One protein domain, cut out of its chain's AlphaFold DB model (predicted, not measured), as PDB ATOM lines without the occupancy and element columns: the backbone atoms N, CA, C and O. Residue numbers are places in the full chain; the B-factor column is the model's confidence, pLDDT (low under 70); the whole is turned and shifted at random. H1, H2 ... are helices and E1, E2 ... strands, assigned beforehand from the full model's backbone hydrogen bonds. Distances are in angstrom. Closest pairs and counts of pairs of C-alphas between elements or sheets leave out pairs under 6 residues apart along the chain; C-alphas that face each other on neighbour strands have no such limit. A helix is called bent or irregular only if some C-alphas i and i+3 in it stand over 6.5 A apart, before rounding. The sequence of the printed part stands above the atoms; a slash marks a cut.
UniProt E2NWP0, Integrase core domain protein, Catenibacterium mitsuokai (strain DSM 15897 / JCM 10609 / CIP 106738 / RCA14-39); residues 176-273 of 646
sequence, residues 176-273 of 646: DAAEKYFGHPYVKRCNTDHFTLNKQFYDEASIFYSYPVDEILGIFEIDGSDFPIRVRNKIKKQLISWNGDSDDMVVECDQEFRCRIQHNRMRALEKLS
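This is residues 176 to 273 of the 646 residues of the protein "Integrase core domain protein" of Catenibacterium mitsuokai (strain DSM 15897 / JCM 10609 / CIP 106738 / RCA14-39) (UniProt E2NWP0). Four mostly crossed helices, H2 to H5, form the larger part, and the hairpin of E1 and E2 lies at one end of the longest axis with short H1 next to E1. H5 ends at the other end of that axis, and a long link loops from H4 to H5. The printed part has 98 residues, in the order H1 E1 E2 H2 H3 H4 H5; it is mostly helix, with one antiparallel sheet, E1 - E2. It is compact, with a radius of gyration of the C-alphas of 12.9 A and spans of 36 by 28 by 25 A.

H1, residues 176 to 180, comes closest to E1, residues 187 to 191, at the C-alphas of Ala 178 and Asn 191, 5.0 A. E1 and E2, residues 194 to 197, form an antiparallel hairpin at 168 degrees, with N 188 and O 196 within hydrogen-bond range at 2.8 A. H4, residues 229 to 240, touches H2, residues 199 to 208, about perpendicular at 81 degrees; their closest C-alphas, Ser 206 and Leu 239, are 5.7 A apart. H3, residues 213 to 219, touches H4 at 76 degrees, about perpendicular, closest at the C-alphas of Val 213 and Lys 236, 5.9 A. H5, residues 255 to 273, touches H3 at a steep tilt of 51 degrees, opposite ways, closest at the C-alphas of Ile 219 and Asn 264, 5.3 A. H2 and H5 only just touch, with 3 pairs of C-alphas within 8 A. Every O i to N i+4 pair is within hydrogen-bond range in H1, H3, H4 and H5, and 4 of 6 in H2.

H1 begins at C-alpha 176 (3.788, 272.458, 41.430). H2 measures 15.1 A, H4 16.6 A and H5 26.7 A; H5 ends at C-alpha 273 (25.736, 288.010, 18.006). H2 is irregular, but only just: C-alphas 204 and 207 are 6.9 A apart.

The two C-alphas farthest apart, Thr 192 and Ser 273, are 37.5 A apart. The printed part has no cut. The link from H4 to H5, residues 241 to 254, is long; pLDDT is under 70 at residues 244 to 252.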
ATOM      1  N   ASP A 176       4.215 271.451  42.403       81.81
ATOM      2  CA  ASP A 176       3.788 272.458  41.430       81.81
ATOM      3  C   ASP A 176       4.683 272.476  40.181       81.81
ATOM      4  O   ASP A 176       4.186 272.474  39.058       81.81
ATOM      5  N   ALA A 177       6.012 272.420  40.341       81.94
ATOM      6  CA  ALA A 177       6.933 272.336  39.206       81.94
ATOM      7  C   ALA A 177       6.833 270.978  38.492       81.94
ATOM      8  O   ALA A 177       6.954 270.897  37.266       81.94
ATOM      9  N   ALA A 178       6.594 269.897  39.241       83.50
ATOM     10  CA  ALA A 178       6.388 268.579  38.660       83.50
ATOM     11  C   ALA A 178       5.136 268.542  37.771       83.50
ATOM     12  O   ALA A 178       5.220 268.017  36.664       83.50
ATOM     13  N   GLU A 179       4.030 269.138  38.221       86.00
ATOM     14  CA  GLU A 179       2.777 269.262  37.467       86.00
ATOM     15  C   GLU A 179       2.928 270.199  36.261       86.00
ATOM     16  O   GLU A 179       2.614 269.809  35.135       86.00
ATOM     17  N   LYS A 180       3.521 271.384  36.466       87.88
ATOM     18  CA  LYS A 180       3.754 272.402  35.425       87.88
ATOM     19  C   LYS A 180       4.517 271.860  34.214       87.88
ATOM     20  O   LYS A 180       4.222 272.236  33.083       87.88
ATOM     21  N   TYR A 181       5.487 270.970  34.434       88.75
ATOM     22  CA  TYR A 181       6.374 270.460  33.381       88.75
ATOM     23  C   TYR A 181       6.123 268.996  32.977       88.75
ATOM     24  O   TYR A 181       6.867 268.470  32.146       88.75
ATOM     25  N   PHE A 182       5.092 268.330  33.520       81.62
ATOM     26  CA  PHE A 182       4.807 266.900  33.286       81.62
ATOM     27  C   PHE A 182       4.542 266.547  31.809       81.62
ATOM     28  O   PHE A 182       4.820 265.425  31.392       81.62
ATOM     29  N   GLY A 183       4.071 267.504  31.005       82.62
ATOM     30  CA  GLY A 183       3.821 267.351  29.564       82.62
ATOM     31  C   GLY A 183       4.622 268.310  28.679       82.62
ATOM     32  O   GLY A 183       4.254 268.527  27.528       82.62
ATOM     33  N   HIS A 184       5.678 268.938  29.206       89.00
ATOM     34  CA  HIS A 184       6.418 269.945  28.451       89.00
ATOM     35  C   HIS A 184       7.206 269.305  27.287       89.00
ATOM     36  O   HIS A 184       7.948 268.349  27.528       89.00
ATOM     37  N   PRO A 185       7.158 269.846  26.051       88.19
ATOM     38  CA  PRO A 185       7.707 269.167  24.867       88.19
ATOM     39  C   PRO A 185       9.217 268.875  24.903       88.19
ATOM     40  O   PRO A 185       9.694 267.947  24.256       88.19
ATOM     41  N   TYR A 186       9.981 269.645  25.683       89.56
ATOM     42  CA  TYR A 186      11.428 269.461  25.883       89.56
ATOM     43  C   TYR A 186      11.800 268.636  27.129       89.56
ATOM     44  O   TYR A 186      12.979 268.383  27.394       89.56
ATOM     45  N   VAL A 187      10.814 268.198  27.911       90.12
ATOM     46  CA  VAL A 187      11.020 267.473  29.169       90.12
ATOM     47  C   VAL A 187      10.774 265.985  28.943       90.12
ATOM     48  O   VAL A 187       9.692 265.557  28.569       90.12
ATOM     49  N   LYS A 188      11.799 265.164  29.196       87.44
ATOM     50  CA  LYS A 188      11.713 263.698  29.078       87.44
ATOM     51  C   LYS A 188      11.070 263.056  30.306       87.44
ATOM     52  O   LYS A 188      10.418 262.024  30.202       87.44
ATOM     53  N   ARG A 189      11.342 263.604  31.491       85.25
ATOM     54  CA  ARG A 189      10.810 263.106  32.764       85.25
ATOM     55  C   ARG A 189      10.815 264.231  33.785       85.25
ATOM     56  O   ARG A 189      11.880 264.791  34.038       85.25
ATOM     57  N   CYS A 190       9.662 264.486  34.395       84.81
ATOM     58  CA  CYS A 190       9.514 265.360  35.553       84.81
ATOM     59  C   CYS A 190       8.722 264.627  36.645       84.81
ATOM     60  O   CYS A 190       7.645 264.101  36.389       84.81
ATOM     61  N   ASN A 191       9.285 264.512  37.843       82.50
ATOM     62  CA  ASN A 191       8.597 264.105  39.068       82.50
ATOM     63  C   ASN A 191       9.339 264.703  40.263       82.50
ATOM     64  O   ASN A 191      10.421 265.263  40.105       82.50
ATOM     65  N   THR A 192       8.796 264.512  41.461       77.31
ATOM     66  CA  THR A 192       9.374 265.017  42.711       77.31
ATOM     67  C   THR A 192      10.833 264.611  42.935       77.31
ATOM     68  O   THR A 192      11.542 265.338  43.614       77.31
ATOM     69  N   ASP A 193      11.328 263.518  42.344       74.56
ATOM     70  CA  ASP A 193      12.716 263.062  42.510       74.56
ATOM     71  C   ASP A 193      13.605 263.269  41.262       74.56
ATOM     72  O   ASP A 193      14.831 263.169  41.356       74.56
ATOM     73  N   HIS A 194      13.033 263.502  40.073       78.56
ATOM     74  CA  HIS A 194      13.782 263.512  38.811       78.56
ATOM     75  C   HIS A 194      13.268 264.562  37.831       78.56
ATOM     76  O   HIS A 194      12.110 264.517  37.424       78.56
ATOM     77  N   PHE A 195      14.189 265.387  37.335       86.75
ATOM     78  CA  PHE A 195      14.001 266.221  36.153       86.75
ATOM     79  C   PHE A 195      15.071 265.893  35.110       86.75
ATOM     80  O   PHE A 195      16.273 265.936  35.399       86.75
ATOM     81  N   THR A 196      14.644 265.536  33.903       87.19
ATOM     82  CA  THR A 196      15.536 265.316  32.760       87.19
ATOM     83  C   THR A 196      14.915 265.872  31.492       87.19
ATOM     84  O   THR A 196      13.765 265.563  31.183       87.19
ATOM     85  N   LEU A 197      15.712 266.621  30.738       90.94
ATOM     86  CA  LEU A 197      15.359 267.137  29.421       90.94
ATOM     87  C   LEU A 197      15.616 266.079  28.342       90.94
ATOM     88  O   LEU A 197      16.421 265.159  28.541       90.94
ATOM     89  N   ASN A 198      14.889 266.172  27.234       89.81
ATOM     90  CA  ASN A 198      15.069 265.275  26.098       89.81
ATOM     91  C   ASN A 198      16.304 265.662  25.266       89.81
ATOM     92  O   ASN A 198      16.944 266.682  25.505       89.81
ATOM     93  N   LYS A 199      16.664 264.801  24.311       87.81
ATOM     94  CA  LYS A 199      17.807 265.008  23.416       87.81
ATOM     95  C   LYS A 199      17.660 266.304  22.602       87.81
ATOM     96  O   LYS A 199      18.595 267.097  22.596       87.81
ATOM     97  N   GLN A 200      16.464 266.567  22.068       86.38
ATOM     98  CA  GLN A 200      16.191 267.758  21.263       86.38
ATOM     99  C   GLN A 200      16.520 269.062  21.990       86.38
ATOM    100  O   GLN A 200      17.106 269.963  21.398       86.38
ATOM    101  N   PHE A 201      16.188 269.164  23.284       91.62
ATOM    102  CA  PHE A 201      16.562 270.335  24.075       91.62
ATOM    103  C   PHE A 201      18.065 270.585  23.993       91.62
ATOM    104  O   PHE A 201      18.483 271.705  23.740       91.62
ATOM    105  N   TYR A 202      18.885 269.553  24.204       91.06
ATOM    106  CA  TYR A 202      20.335 269.715  24.210       91.06
ATOM    107  C   TYR A 202      20.888 270.006  22.815       91.06
ATOM    108  O   TYR A 202      21.786 270.839  22.707       91.06
ATOM    109  N   ASP A 203      20.335 269.392  21.769       87.69
ATOM    110  CA  ASP A 203      20.722 269.685  20.387       87.69
ATOM    111  C   ASP A 203      20.438 271.158  20.045       87.69
ATOM    112  O   ASP A 203      21.339 271.879  19.612       87.69
ATOM    113  N   GLU A 204      19.236 271.653  20.354       88.62
ATOM    114  CA  GLU A 204      18.830 273.032  20.056       88.62
ATOM    115  C   GLU A 204      19.442 274.084  20.990       88.62
ATOM    116  O   GLU A 204      19.702 275.213  20.562       88.62
ATOM    117  N   ALA A 205      19.669 273.744  22.260       91.12
ATOM    118  CA  ALA A 205      20.200 274.657  23.270       91.12
ATOM    119  C   ALA A 205      21.733 274.726  23.281       91.12
ATOM    120  O   ALA A 205      22.295 275.653  23.872       91.12
ATOM    121  N   SER A 206      22.417 273.768  22.642       89.12
ATOM    122  CA  SER A 206      23.883 273.670  22.624       89.12
ATOM    123  C   SER A 206      24.559 274.965  22.167       89.12
ATOM    124  O   SER A 206      25.562 275.363  22.751       89.12
ATOM    125  N   ILE A 207      23.980 275.684  21.201       87.81
ATOM    126  CA  ILE A 207      24.506 276.964  20.700       87.81
ATOM    127  C   ILE A 207      24.521 278.078  21.763       87.81
ATOM    128  O   ILE A 207      25.364 278.971  21.714       87.81
ATOM    129  N   PHE A 208      23.644 278.001  22.766       89.94
ATOM    130  CA  PHE A 208      23.527 278.983  23.845       89.94
ATOM    131  C   PHE A 208      24.346 278.602  25.082       89.94
ATOM    132  O   PHE A 208      24.139 279.164  26.155       89.94
ATOM    133  N   TYR A 209      25.303 277.670  24.978       86.25
ATOM    134  CA  TYR A 209      26.100 277.208  26.123       86.25
ATOM    135  C   TYR A 209      26.869 278.327  26.851       86.25
ATOM    136  O   TYR A 209      27.326 278.111  27.973       86.25
ATOM    137  N   SER A 210      27.034 279.511  26.262       83.06
ATOM    138  CA  SER A 210      27.640 280.676  26.914       83.06
ATOM    139  C   SER A 210      26.686 281.421  27.864       83.06
ATOM    140  O   SER A 210      27.158 282.170  28.714       83.06
ATOM    141  N   TYR A 211      25.369 281.199  27.775       86.31
ATOM    142  CA  TYR A 211      24.357 281.898  28.579       86.31
ATOM    143  C   TYR A 211      24.225 281.287  29.981       86.31
ATOM    144  O   TYR A 211      24.510 280.096  30.167       86.31
ATOM    145  N   PRO A 212      23.766 282.046  30.993       88.75
ATOM    146  CA  PRO A 212      23.324 281.467  32.259       88.75
ATOM    147  C   PRO A 212      22.285 280.368  32.019       88.75
ATOM    148  O   PRO A 212      21.431 280.501  31.146       88.75
ATOM    149  N   VAL A 213      22.356 279.268  32.773       87.62
ATOM    150  CA  VAL A 213      21.466 278.114  32.544       87.62
ATOM    151  C   VAL A 213      19.987 278.477  32.676       87.62
ATOM    152  O   VAL A 213      19.181 277.952  31.920       87.62
ATOM    153  N   ASP A 214      19.648 279.423  33.551       88.62
ATOM    154  CA  ASP A 214      18.281 279.927  33.705       88.62
ATOM    155  C   ASP A 214      17.795 280.670  32.453       88.62
ATOM    156  O   ASP A 214      16.670 280.458  32.017       88.62
ATOM    157  N   GLU A 215      18.655 281.479  31.818       89.81
ATOM    158  CA  GLU A 215      18.321 282.135  30.545       89.81
ATOM    159  C   GLU A 215      18.138 281.104  29.428       89.81
ATOM    160  O   GLU A 215      17.220 281.233  28.623       89.81
ATOM    161  N   ILE A 216      18.978 280.060  29.395       92.25
ATOM    162  CA  ILE A 216      18.843 278.971  28.418       92.25
ATOM    163  C   ILE A 216      17.499 278.269  28.605       92.25
ATOM    164  O   ILE A 216      16.781 278.086  27.635       92.25
ATOM    165  N   LEU A 217      17.141 277.898  29.835       92.94
ATOM    166  CA  LEU A 217      15.853 277.268  30.129       92.94
ATOM    167  C   LEU A 217      14.681 278.186  29.749       92.94
ATOM    168  O   LEU A 217      13.731 277.722  29.118       92.94
ATOM    169  N   GLY A 218      14.799 279.488  30.022       91.81
ATOM    170  CA  GLY A 218      13.786 280.487  29.682       91.81
ATOM    171  C   GLY A 218      13.521 280.623  28.179       91.81
ATOM    172  O   GLY A 218      12.374 280.829  27.788       91.81
ATOM    173  N   ILE A 219      14.534 280.431  27.319       92.56
ATOM    174  CA  ILE A 219      14.342 280.371  25.853       92.56
ATOM    175  C   ILE A 219      13.319 279.290  25.487       92.56
ATOM    176  O   ILE A 219      12.520 279.481  24.568       92.56
ATOM    177  N   PHE A 220      13.335 278.183  26.231       93.25
ATOM    178  CA  PHE A 220      12.461 277.036  26.030       93.25
ATOM    179  C   PHE A 220      11.201 277.062  26.913       93.25
ATOM    180  O   PHE A 220      10.596 276.014  27.098       93.25
ATOM    181  N   GLU A 221      10.816 278.227  27.456       91.62
ATOM    182  CA  GLU A 221       9.667 278.416  28.369       91.62
ATOM    183  C   GLU A 221       9.753 277.586  29.674       91.62
ATOM    184  O   GLU A 221       8.751 277.305  30.337       91.62
ATOM    185  N   ILE A 222      10.972 277.231  30.096       92.69
ATOM    186  CA  ILE A 222      11.248 276.551  31.365       92.69
ATOM    187  C   ILE A 222      11.831 277.565  32.354       92.69
ATOM    188  O   ILE A 222      12.874 278.165  32.106       92.69
ATOM    189  N   ASP A 223      11.181 277.750  33.498       89.88
ATOM    190  CA  ASP A 223      11.658 278.645  34.544       89.88
ATOM    191  C   ASP A 223      12.714 277.915  35.378       89.88
ATOM    192  O   ASP A 223      12.426 276.949  36.085       89.88
ATOM    193  N   GLY A 224      13.968 278.352  35.272       84.56
ATOM    194  CA  GLY A 224      15.070 277.760  36.025       84.56
ATOM    195  C   GLY A 224      14.900 277.872  37.544       84.56
ATOM    196  O   GLY A 224      15.394 277.009  38.275       84.56
ATOM    197  N   SER A 225      14.177 278.885  38.031       85.06
ATOM    198  CA  SER A 225      13.965 279.103  39.467       85.06
ATOM    199  C   SER A 225      13.094 278.027  40.123       85.06
ATOM    200  O   SER A 225      13.263 277.759  41.314       85.06
ATOM    201  N   ASP A 226      12.278 277.323  39.331       85.44
ATOM    202  CA  ASP A 226      11.469 276.182  39.773       85.44
ATOM    203  C   ASP A 226      12.325 274.951  40.131       85.44
ATOM    204  O   ASP A 226      11.835 273.993  40.741       85.44
ATOM    205  N   PHE A 227      13.615 274.950  39.768       83.56
ATOM    206  CA  PHE A 227      14.501 273.804  39.943       83.56
ATOM    207  C   PHE A 227      15.631 274.054  40.949       83.56
ATOM    208  O   PHE A 227      16.312 275.091  40.912       83.56
ATOM    209  N   PRO A 228      15.952 273.045  41.785       80.19
ATOM    210  CA  PRO A 228      17.123 273.095  42.646       80.19
ATOM    211  C   PRO A 228      18.406 273.375  41.857       80.19
ATOM    212  O   PRO A 228      18.584 272.900  40.728       80.19
ATOM    213  N   ILE A 229      19.348 274.096  42.472       74.06
ATOM    214  CA  ILE A 229      20.614 274.503  41.838       74.06
ATOM    215  C   ILE A 229      21.388 273.306  41.260       74.06
ATOM    216  O   ILE A 229      21.981 273.392  40.185       74.06
ATOM    217  N   ARG A 230      21.299 272.138  41.910       74.19
ATOM    218  CA  ARG A 230      21.879 270.877  41.430       74.19
ATOM    219  C   ARG A 230      21.350 270.464  40.055       74.19
ATOM    220  O   ARG A 230      22.128 270.027  39.207       74.19
ATOM    221  N   VAL A 231      20.037 270.559  39.842       80.62
ATOM    222  CA  VAL A 231      19.394 270.188  38.573       80.62
ATOM    223  C   VAL A 231      19.894 271.114  37.467       80.62
ATOM    224  O   VAL A 231      20.342 270.640  36.422       80.62
ATOM    225  N   ARG A 232      19.936 272.418  37.748       85.12
ATOM    226  CA  ARG A 232      20.455 273.445  36.840       85.12
ATOM    227  C   ARG A 232      21.929 273.235  36.484       85.12
ATOM    228  O   ARG A 232      22.283 273.195  35.307       85.12
ATOM    229  N   ASN A 233      22.785 272.981  37.472       81.00
ATOM    230  CA  ASN A 233      24.208 272.698  37.251       81.00
ATOM    231  C   ASN A 233      24.429 271.424  36.423       81.00
ATOM    232  O   ASN A 233      25.301 271.387  35.551       81.00
ATOM    233  N   LYS A 234      23.615 270.385  36.648       82.38
ATOM    234  CA  LYS A 234      23.663 269.152  35.853       82.38
ATOM    235  C   LYS A 234      23.313 269.415  34.388       82.38
ATOM    236  O   LYS A 234      24.046 268.954  33.515       82.38
ATOM    237  N   ILE A 235      22.245 270.172  34.125       86.94
ATOM    238  CA  ILE A 235      21.840 270.571  32.767       86.94
ATOM    239  C   ILE A 235      22.965 271.365  32.100       86.94
ATOM    240  O   ILE A 235      23.363 271.047  30.981       86.94
ATOM    241  N   LYS A 236      23.551 272.336  32.811       87.44
ATOM    242  CA  LYS A 236      24.661 273.148  32.300       87.44
ATOM    243  C   LYS A 236      25.879 272.307  31.925       87.44
ATOM    244  O   LYS A 236      26.445 272.483  30.849       87.44
ATOM    245  N   LYS A 237      26.273 271.376  32.795       83.00
ATOM    246  CA  LYS A 237      27.388 270.453  32.550       83.00
ATOM    247  C   LYS A 237      27.114 269.572  31.335       83.00
ATOM    248  O   LYS A 237      28.001 269.406  30.504       83.00
ATOM    249  N   GLN A 238      25.892 269.052  31.226       87.19
ATOM    250  CA  GLN A 238      25.484 268.221  30.102       87.19
ATOM    251  C   GLN A 238      25.531 269.000  28.783       87.19
ATOM    252  O   GLN A 238      26.133 268.487  27.849       87.19
ATOM    253  N   LEU A 239      25.020 270.240  28.744       88.06
ATOM    254  CA  LEU A 239      25.104 271.141  27.582       88.06
ATOM    255  C   LEU A 239      26.548 271.373  27.120       88.06
ATOM    256  O   LEU A 239      26.831 271.263  25.934       88.06
ATOM    257  N   ILE A 240      27.472 271.652  28.047       83.00
ATOM    258  CA  ILE A 240      28.891 271.896  27.716       83.00
ATOM    259  C   ILE A 240      29.552 270.651  27.106       83.00
ATOM    260  O   ILE A 240      30.424 270.765  26.251       83.00
ATOM    261  N   SER A 241      29.164 269.461  27.567       82.06
ATOM    262  CA  SER A 241      29.709 268.184  27.090       82.06
ATOM    263  C   SER A 241      28.902 267.539  25.958       82.06
ATOM    264  O   SER A 241      29.177 266.391  25.605       82.06
ATOM    265  N   TRP A 242      27.873 268.217  25.447       86.56
ATOM    266  CA  TRP A 242      26.948 267.643  24.480       86.56
ATOM    267  C   TRP A 242      27.572 267.623  23.084       86.56
ATOM    268  O   TRP A 242      27.768 268.663  22.460       86.56
ATOM    269  N   ASN A 243      27.881 266.426  22.590       73.44
ATOM    270  CA  ASN A 243      28.412 266.205  21.246       73.44
ATOM    271  C   ASN A 243      27.253 265.772  20.346       73.44
ATOM    272  O   ASN A 243      27.106 264.574  20.128       73.44
ATOM    273  N   GLY A 244      26.416 266.737  19.946       68.19
ATOM    274  CA  GLY A 244      25.117 266.545  19.284       68.19
ATOM    275  C   GLY A 244      25.021 265.366  18.313       68.19
ATOM    276  O   GLY A 244      25.985 265.001  17.642       68.19
ATOM    277  N   ASP A 245      23.834 264.773  18.248       59.69
ATOM    278  CA  ASP A 245      23.574 263.545  17.498       59.69
ATOM    279  C   ASP A 245      22.442 263.805  16.490       59.69
ATOM    280  O   ASP A 245      21.332 264.155  16.884       59.69
ATOM    281  N   SER A 246      22.741 263.691  15.191       52.38
ATOM    282  CA  SER A 246      21.975 264.240  14.054       52.38
ATOM    283  C   SER A 246      20.720 263.441  13.680       52.38
ATOM    284  O   SER A 246      20.487 263.163  12.504       52.38
ATOM    285  N   ASP A 247      19.947 263.016  14.670       54.91
ATOM    286  CA  ASP A 247      18.695 262.304  14.432       54.91
ATOM    287  C   ASP A 247      17.556 263.324  14.530       54.91
ATOM    288  O   ASP A 247      17.233 263.783  15.628       54.91
ATOM    289  N   ASP A 248      17.019 263.733  13.376       52.44
ATOM    290  CA  ASP A 248      15.948 264.729  13.235       52.44
ATOM    291  C   ASP A 248      14.628 264.177  13.810       52.44
ATOM    292  O   ASP A 248      13.724 263.747  13.090       52.44
ATOM    293  N   MET A 249      14.489 264.187  15.136       55.44
ATOM    294  CA  MET A 249      13.194 263.988  15.780       55.44
ATOM    295  C   MET A 249      12.470 265.328  15.901       55.44
ATOM    296  O   MET A 249      12.814 266.187  16.712       55.44
ATOM    297  N   VAL A 250      11.411 265.493  15.112       58.88
ATOM    298  CA  VAL A 250      10.480 266.612  15.269       58.88
ATOM    299  C   VAL A 250       9.750 266.450  16.601       58.88
ATOM    300  O   VAL A 250       9.076 265.449  16.830       58.88
ATOM    301  N   VAL A 251       9.867 267.441  17.483       63.25
ATOM    302  CA  VAL A 251       9.061 267.492  18.708       63.25
ATOM    303  C   VAL A 251       7.601 267.689  18.307       63.25
ATOM    304  O   VAL A 251       7.242 268.744  17.776       63.25
ATOM    305  N   GLU A 252       6.768 266.679  18.550       64.94
ATOM    306  CA  GLU A 252       5.314 266.775  18.408       64.94
ATOM    307  C   GLU A 252       4.782 267.778  19.435       64.94
ATOM    308  O   GLU A 252       4.616 267.484  20.617       64.94
ATOM    309  N   CYS A 253       4.584 269.014  18.992       72.81
ATOM    310  CA  CYS A 253       4.017 270.087  19.790       72.81
ATOM    311  C   CYS A 253       3.237 271.048  18.896       72.81
ATOM    312  O   CYS A 253       3.448 271.098  17.681       72.81
ATOM    313  N   ASP A 254       2.324 271.790  19.519       80.38
ATOM    314  CA  ASP A 254       1.469 272.747  18.832       80.38
ATOM    315  C   ASP A 254       2.281 273.818  18.076       80.38
ATOM    316  O   ASP A 254       3.368 274.237  18.495       80.38
ATOM    317  N   GLN A 255       1.744 274.258  16.937       81.69
ATOM    318  CA  GLN A 255       2.413 275.196  16.038       81.69
ATOM    319  C   GLN A 255       2.680 276.546  16.716       81.69
ATOM    320  O   GLN A 255       3.726 277.150  16.470       81.69
ATOM    321  N   GLU A 256       1.792 277.000  17.605       86.62
ATOM    322  CA  GLU A 256       1.966 278.258  18.328       86.62
ATOM    323  C   GLU A 256       3.156 278.184  19.294       86.62
ATOM    324  O   GLU A 256       4.004 279.079  19.310       86.62
ATOM    325  N   PHE A 257       3.284 277.075  20.032       86.56
ATOM    326  CA  PHE A 257       4.425 276.827  20.920       86.56
ATOM    327  C   PHE A 257       5.745 276.820  20.139       86.56
ATOM    328  O   PHE A 257       6.700 277.498  20.523       86.56
ATOM    329  N   ARG A 258       5.794 276.138  18.986       84.62
ATOM    330  CA  ARG A 258       6.993 276.136  18.126       84.62
ATOM    331  C   ARG A 258       7.372 277.547  17.688       84.62
ATOM    332  O   ARG A 258       8.547 277.900  17.770       84.62
ATOM    333  N   CYS A 259       6.403 278.360  17.271       87.00
ATOM    334  CA  CYS A 259       6.644 279.748  16.876       87.00
ATOM    335  C   CYS A 259       7.222 280.588  18.026       87.00
ATOM    336  O   CYS A 259       8.188 281.322  17.806       87.00
ATOM    337  N   ARG A 260       6.698 280.455  19.253       91.25
ATOM    338  CA  ARG A 260       7.221 281.190  20.422       91.25
ATOM    339  C   ARG A 260       8.654 280.791  20.769       91.25
ATOM    340  O   ARG A 260       9.500 281.663  20.957       91.25
ATOM    341  N   ILE A 261       8.956 279.492  20.767       90.38
ATOM    342  CA  ILE A 261      10.312 278.986  21.025       90.38
ATOM    343  C   ILE A 261      11.286 279.486  19.954       90.38
ATOM    344  O   ILE A 261      12.370 279.968  20.285       90.38
ATOM    345  N   GLN A 262      10.905 279.436  18.673       88.56
ATOM    346  CA  GLN A 262      11.748 279.966  17.596       88.56
ATOM    347  C   GLN A 262      11.983 281.471  17.744       88.56
ATOM    348  O   GLN A 262      13.120 281.922  17.622       88.56
ATOM    349  N   HIS A 263      10.955 282.242  18.096       90.19
ATOM    350  CA  HIS A 263      11.089 283.676  18.358       90.19
ATOM    351  C   HIS A 263      12.041 283.976  19.526       90.19
ATOM    352  O   HIS A 263      12.917 284.837  19.420       90.19
ATOM    353  N   ASN A 264      11.931 283.228  20.628       91.69
ATOM    354  CA  ASN A 264      12.836 283.353  21.773       91.69
ATOM    355  C   ASN A 264      14.280 283.005  21.392       91.69
ATOM    356  O   ASN A 264      15.213 283.718  21.771       91.69
ATOM    357  N   ARG A 265      14.470 281.948  20.594       92.50
ATOM    358  CA  ARG A 265      15.783 281.556  20.065       92.50
ATOM    359  C   ARG A 265      16.365 282.631  19.158       92.50
ATOM    360  O   ARG A 265      17.536 282.956  19.316       92.50
ATOM    361  N   MET A 266      15.569 283.217  18.261       89.12
ATOM    362  CA  MET A 266      16.005 284.320  17.399       89.12
ATOM    363  C   MET A 266      16.511 285.503  18.232       89.12
ATOM    364  O   MET A 266      17.645 285.941  18.037       89.12
ATOM    365  N   ARG A 267      15.748 285.943  19.242       89.50
ATOM    366  CA  ARG A 267      16.182 287.010  20.166       89.50
ATOM    367  C   ARG A 267      17.456 286.651  20.932       89.50
ATOM    368  O   ARG A 267      18.338 287.492  21.113       89.50
ATOM    369  N   ALA A 268      17.568 285.407  21.393       89.56
ATOM    370  CA  ALA A 268      18.765 284.943  22.084       89.56
ATOM    371  C   ALA A 268      19.990 284.935  21.155       89.56
ATOM    372  O   ALA A 268      21.061 285.370  21.577       89.56
ATOM    373  N   LEU A 269      19.836 284.515  19.895       88.25
ATOM    374  CA  LEU A 269      20.896 284.538  18.883       88.25
ATOM    375  C   LEU A 269      21.322 285.966  18.528       88.25
ATOM    376  O   LEU A 269      22.518 286.227  18.407       88.25
ATOM    377  N   GLU A 270      20.380 286.904  18.420       86.25
ATOM    378  CA  GLU A 270      20.687 288.325  18.214       86.25
ATOM    379  C   GLU A 270      21.529 288.890  19.360       86.25
ATOM    380  O   GLU A 270      22.571 289.507  19.123       86.25
ATOM    381  N   LYS A 271      21.132 288.625  20.612       88.25
ATOM    382  CA  LYS A 271      21.902 289.037  21.795       88.25
ATOM    383  C   LYS A 271      23.302 288.404  21.795       88.25
ATOM    384  O   LYS A 271      24.280 289.105  22.057       88.25
ATOM    385  N   LEU A 272      23.427 287.128  21.421       87.19
ATOM    386  CA  LEU A 272      24.709 286.418  21.355       87.19
ATOM    387  C   LEU A 272      25.623 287.032  20.283       87.19
ATOM    388  O   LEU A 272      26.794 287.313  20.537       87.19
ATOM    389  N   SER A 273      25.066 287.313  19.105       85.88
ATOM    390  CA  SER A 273      25.736 288.010  18.006       85.88
ATOM    391  C   SER A 273      26.260 289.385  18.440       85.88
ATOM    392  O   SER A 273      27.435 289.703  18.232       85.88
TER     393      SER A 273